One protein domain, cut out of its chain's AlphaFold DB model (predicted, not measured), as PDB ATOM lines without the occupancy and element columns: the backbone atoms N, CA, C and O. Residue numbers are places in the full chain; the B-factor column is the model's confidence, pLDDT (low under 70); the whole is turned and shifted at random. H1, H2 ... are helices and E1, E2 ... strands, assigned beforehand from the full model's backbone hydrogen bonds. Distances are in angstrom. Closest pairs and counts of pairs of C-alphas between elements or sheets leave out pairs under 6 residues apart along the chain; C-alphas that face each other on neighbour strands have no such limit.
ATOM      1  N   VAL A 213      36.500  42.878 264.785       93.44
ATOM      2  CA  VAL A 213      37.946  43.074 264.667       93.44
ATOM      3  C   VAL A 213      38.408  44.058 265.737       93.44
ATOM      4  O   VAL A 213      37.796  45.110 265.918       93.44
ATOM      5  N   CYS A 214      39.476  43.714 266.455       91.81
ATOM      6  CA  CYS A 214      40.087  44.563 267.477       91.81
ATOM      7  C   CYS A 214      41.506  44.969 267.060       91.81
ATOM      8  O   CYS A 214      42.259  44.167 266.499       91.81
ATOM      9  N   PHE A 215      41.865  46.215 267.354       91.50
ATOM     10  CA  PHE A 215      43.177  46.804 267.112       91.50
ATOM     11  C   PHE A 215      43.830  47.179 268.437       91.50
ATOM     12  O   PHE A 215      43.176  47.765 269.300       91.50
ATOM     13  N   ASN A 216      45.127  46.893 268.553       90.12
ATOM     14  CA  ASN A 216      45.933  47.147 269.754       90.12
ATOM     15  C   ASN A 216      45.374  46.478 271.027       90.12
ATOM     16  O   ASN A 216      45.519  47.008 272.123       90.12
ATOM     17  N   ASP A 217      44.723  45.320 270.894       89.00
ATOM     18  CA  ASP A 217      44.243  44.556 272.044       89.00
ATOM     19  C   ASP A 217      45.425  43.930 272.802       89.00
ATOM     20  O   ASP A 217      46.139  43.085 272.268       89.00
ATOM     21  N   LYS A 218      45.610  44.334 274.062       87.62
ATOM     22  CA  LYS A 218      46.710  43.878 274.925       87.62
ATOM     23  C   LYS A 218      46.644  42.404 275.318       87.62
ATOM     24  O   LYS A 218      47.660  41.851 275.731       87.62
ATOM     25  N   ILE A 219      45.465  41.780 275.251       86.31
ATOM     26  CA  ILE A 219      45.306  40.349 275.551       86.31
ATOM     27  C   ILE A 219      45.756  39.502 274.353       86.31
ATOM     28  O   ILE A 219      46.148  38.343 274.506       86.31
ATOM     29  N   SER A 220      45.743  40.087 273.158       85.88
ATOM     30  CA  SER A 220      45.999  39.389 271.911       85.88
ATOM     31  C   SER A 220      47.429  39.592 271.417       85.88
ATOM     32  O   SER A 220      47.917  40.705 271.270       85.88
ATOM     33  N   ASN A 221      48.086  38.502 271.018       83.56
ATOM     34  CA  ASN A 221      49.435  38.545 270.431       83.56
ATOM     35  C   ASN A 221      49.445  38.939 268.936       83.56
ATOM     36  O   ASN A 221      50.458  38.785 268.254       83.56
ATOM     37  N   LYS A 222      48.308  39.388 268.393       84.12
ATOM     38  CA  LYS A 222      48.118  39.749 266.982       84.12
ATOM     39  C   LYS A 222      47.391  41.083 266.882       84.12
ATOM     40  O   LYS A 222      46.513  41.375 267.686       84.12
ATOM     41  N   ASN A 223      47.720  41.856 265.851       87.31
ATOM     42  CA  ASN A 223      47.091  43.140 265.574       87.31
ATOM     43  C   ASN A 223      46.977  43.356 264.049       87.31
ATOM     44  O   ASN A 223      48.015  43.433 263.389       87.31
ATOM     45  N   PRO A 224      45.766  43.428 263.467       91.38
ATOM     46  CA  PRO A 224      44.463  43.251 264.113       91.38
ATOM     47  C   PRO A 224      44.187  41.796 264.525       91.38
ATOM     48  O   PRO A 224      44.676  40.852 263.897       91.38
ATOM     49  N   VAL A 225      43.352  41.620 265.548       93.25
ATOM     50  CA  VAL A 225      42.828  40.322 266.003       93.25
ATOM     51  C   VAL A 225      41.331  40.218 265.702       93.25
ATOM     52  O   VAL A 225      40.613  41.215 265.708       93.25
ATOM     53  N   TYR A 226      40.854  39.005 265.418       93.88
ATOM     54  CA  TYR A 226      39.489  38.748 264.960       93.88
ATOM     55  C   TYR A 226      38.747  37.852 265.954       93.88
ATOM     56  O   TYR A 226      39.207  36.749 266.249       93.88
ATOM     57  N   PHE A 227      37.577  38.279 266.425       93.75
ATOM     58  CA  PHE A 227      36.760  37.543 267.390       93.75
ATOM     59  C   PHE A 227      35.340  37.304 266.868       93.75
ATOM     60  O   PHE A 227      34.777  38.135 266.159       93.75
ATOM     61  N   CYS A 228      34.747  36.166 267.235       94.56
ATOM     62  CA  CYS A 228      33.293  36.022 267.208       94.56
ATOM     63  C   CYS A 228      32.687  36.770 268.399       94.56
ATOM     64  O   CYS A 228      33.373  37.011 269.400       94.56
ATOM     65  N   GLU A 229      31.396  37.083 268.323       93.50
ATOM     66  CA  GLU A 229      30.698  37.825 269.380       93.50
ATOM     67  C   GLU A 229      30.869  37.186 270.770       93.50
ATOM     68  O   GLU A 229      31.156  37.876 271.747       93.50
ATOM     69  N   LYS A 230      30.780  35.852 270.860       93.38
ATOM     70  CA  LYS A 230      30.926  35.132 272.133       93.38
ATOM     71  C   LYS A 230      32.320  35.307 272.742       93.38
ATOM     72  O   LYS A 230      32.432  35.673 273.906       93.38
ATOM     73  N   CYS A 231      33.378  35.067 271.965       94.06
ATOM     74  CA  CYS A 231      34.751  35.220 272.455       94.06
ATOM     75  C   CYS A 231      35.059  36.669 272.828       94.06
ATOM     76  O   CYS A 231      35.739  36.905 273.821       94.06
ATOM     77  N   TYR A 232      34.541  37.632 272.064       93.31
ATOM     78  CA  TYR A 232      34.708  39.041 272.393       93.31
ATOM     79  C   TYR A 232      34.113  39.367 273.768       93.31
ATOM     80  O   TYR A 232      34.822  39.934 274.597       93.31
ATOM     81  N   LYS A 233      32.862  38.960 274.031       92.69
ATOM     82  CA  LYS A 233      32.175  39.223 275.306       92.69
ATOM     83  C   LYS A 233      32.910  38.610 276.500       92.69
ATOM     84  O   LYS A 233      33.167  39.314 277.465       92.69
ATOM     85  N   GLU A 234      33.316  37.346 276.409       91.44
ATOM     86  CA  GLU A 234      34.033  36.647 277.493       91.44
ATOM     87  C   GLU A 234      35.369  37.325 277.851       91.44
ATOM     88  O   GLU A 234      35.722  37.487 279.023       91.44
ATOM     89  N   ILE A 235      36.119  37.751 276.831       90.00
ATOM     90  CA  ILE A 235      37.452  38.336 277.012       90.00
ATOM     91  C   ILE A 235      37.352  39.792 277.481       90.00
ATOM     92  O   ILE A 235      38.042  40.180 278.426       90.00
ATOM     93  N   HIS A 236      36.485  40.588 276.855       91.56
ATOM     94  CA  HIS A 236      36.508  42.047 276.980       91.56
ATOM     95  C   HIS A 236      35.436  42.612 277.912       91.56
ATOM     96  O   HIS A 236      35.609  43.739 278.371       91.56
ATOM     97  N   LEU A 237      34.357  41.879 278.215       91.81
ATOM     98  CA  LEU A 237      33.286  42.352 279.097       91.81
ATOM     99  C   LEU A 237      33.360  41.715 280.488       91.81
ATOM    100  O   LEU A 237      33.795  40.571 280.643       91.81
ATOM    101  N   ASP A 238      32.966  42.479 281.501       90.19
ATOM    102  CA  ASP A 238      32.731  42.021 282.869       90.19
ATOM    103  C   ASP A 238      31.315  41.438 283.040       90.19
ATOM    104  O   ASP A 238      30.498  41.449 282.113       90.19
ATOM    105  N   ASP A 239      31.008  40.947 284.242       89.19
ATOM    106  CA  ASP A 239      29.700  40.359 284.574       89.19
ATOM    107  C   ASP A 239      28.533  41.355 284.405       89.19
ATOM    108  O   ASP A 239      27.382  40.952 284.238       89.19
ATOM    109  N   ASN A 240      28.827  42.660 284.389       88.88
ATOM    110  CA  ASN A 240      27.870  43.747 284.180       88.88
ATOM    111  C   ASN A 240      27.828  44.237 282.721       88.88
ATOM    112  O   ASN A 240      27.273  45.307 282.458       88.88
ATOM    113  N   GLN A 241      28.408  43.489 281.773       85.88
ATOM    114  CA  GLN A 241      28.505  43.845 280.350       85.88
ATOM    115  C   GLN A 241      29.281  45.150 280.082       85.88
ATOM    116  O   GLN A 241      29.101  45.782 279.039       85.88
ATOM    117  N   LYS A 242      30.159  45.571 280.996       88.69
ATOM    118  CA  LYS A 242      31.061  46.711 280.796       88.69
ATOM    119  C   LYS A 242      32.433  46.239 280.354       88.69
ATOM    120  O   LYS A 242      32.899  45.173 280.738       88.69
ATOM    121  N   LEU A 243      33.101  47.063 279.552       88.81
ATOM    122  CA  LEU A 243      34.465  46.789 279.120       88.81
ATOM    123  C   LEU A 243      35.410  46.708 280.328       88.81
ATOM    124  O   LEU A 243      35.525  47.665 281.093       88.81
ATOM    125  N   LYS A 244      36.126  45.586 280.456       88.31
ATOM    126  CA  LYS A 244      37.169  45.362 281.473       88.31
ATOM    127  C   LYS A 244      38.341  46.339 281.325       88.31
ATOM    128  O   LYS A 244      39.041  46.622 282.292       88.31
ATOM    129  N   TYR A 245      38.580  46.824 280.107       89.00
ATOM    130  CA  TYR A 245      39.615  47.793 279.757       89.00
ATOM    131  C   TYR A 245      39.231  48.551 278.480       89.00
ATOM    132  O   TYR A 245      38.377  48.099 277.725       89.00
ATOM    133  N   ASN A 246      39.831  49.717 278.244       86.31
ATOM    134  CA  ASN A 246      39.438  50.654 277.181       86.31
ATOM    135  C   ASN A 246      40.616  51.163 276.327       86.31
ATOM    136  O   ASN A 246      40.456  52.099 275.550       86.31
ATOM    137  N   ASP A 247      41.790  50.546 276.451       87.31
ATOM    138  CA  ASP A 247      43.029  50.886 275.743       87.31
ATOM    139  C   ASP A 247      43.159  50.217 274.360       87.31
ATOM    140  O   ASP A 247      44.261  50.003 273.866       87.31
ATOM    141  N   PHE A 248      42.036  49.897 273.711       90.88
ATOM    142  CA  PHE A 248      41.990  49.275 272.385       90.88
ATOM    143  C   PHE A 248      40.794  49.796 271.579       90.88
ATOM    144  O   PHE A 248      39.870  50.404 272.123       90.88
ATOM    145  N   SER A 249      40.794  49.567 270.267       88.81
ATOM    146  CA  SER A 249      39.664  49.915 269.392       88.81
ATOM    147  C   SER A 249      39.049  48.660 268.795       88.81
ATOM    148  O   SER A 249      39.777  47.744 268.418       88.81
ATOM    149  N   TYR A 250      37.725  48.617 268.666       90.50
ATOM    150  CA  TYR A 250      37.021  47.496 268.051       90.50
ATOM    151  C   TYR A 250      35.963  47.983 267.064       90.50
ATOM    152  O   TYR A 250      35.356  49.036 267.254       90.50
ATOM    153  N   TYR A 251      35.755  47.205 266.005       89.75
ATOM    154  CA  TYR A 251      34.805  47.505 264.938       89.75
ATOM    155  C   TYR A 251      34.094  46.223 264.490       89.75
ATOM    156  O   TYR A 251      34.699  45.145 264.546       89.75
ATOM    157  N   PRO A 252      32.841  46.308 264.007       87.06
ATOM    158  CA  PRO A 252      32.205  45.198 263.310       87.06
ATOM    159  C   PRO A 252      33.070  44.741 262.130       87.06
ATOM    160  O   PRO A 252      33.489  45.551 261.300       87.06
ATOM    161  N   TYR A 253      33.345  43.443 262.054       84.62
ATOM    162  CA  TYR A 253      34.049  42.842 260.932       84.62
ATOM    163  C   TYR A 253      33.044  42.484 259.840       84.62
ATOM    164  O   TYR A 253      32.451  41.406 259.826       84.62
TER     165      TYR A 253
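Overview. This is residues 213 to 253 of the 256 residues of the protein "Protein phosphatase 2c, putative" of Ichthyophthirius multifiliis (strain G5) (UniProt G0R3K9). A small three-stranded antiparallel sheet, E2, E1 and E3 side by side in that order, has one short helix, H1, over one face, and the long unnamed stretch of residues 237 to 248 leads from the helix back to the sheet. The printed part has 41 residues, with three named strands and one named helix in the order E1, E2, H1, E3. The class is mixed, helices and strands, with under half of the residues in named elements. The whole is compact, with a radius of gyration of the C-alphas of 9.6 A and spans of 27 by 19 by 16 A.

Along the chain. The inner strand E1 is residues 213 to 215, 6.9 A from first to last C-alpha, and begins at C-alpha 213 at (37.946, 43.074, 264.667). The edge strands are E2, residues 225 to 227, 6.8 A, and E3, residues 249 to 252, 10.7 A, which ends at C-alpha 252 at (32.205, 45.198, 263.310). H1 is residues 229 to 236, 10.5 A.

Arrangement. E1 and E3 are antiparallel at 163 degrees; N 215 and O 249 are within hydrogen-bond range at 2.8 A. E1 and E2 form a hairpin, antiparallel at 146 degrees, with N 214 and O 225 within hydrogen-bond range at 2.8 A. H1 is on the sheet at a height of 9.4 A over the sheet, and lies over E2, along the strands, at 2 degrees to E2 on the local plane. In H1 every O i to N i+4 pair is within hydrogen-bond range. E2, H1 and E3 make a split strand-helix-strand unit, two strands running the same way with E1 between them, and its crossover is right-handed.

Size, cuts and confidence. The two C-alphas farthest apart, those of Lys 222 and Asn 240, are 26.9 A apart. The printed part has no cut. The link from E2 to H1 is tight, that from E1 to E2 short, and that from H1 to E3 long, with 12 residues. The mean pLDDT of the printed part is 89.8, and no printed residue is under 70.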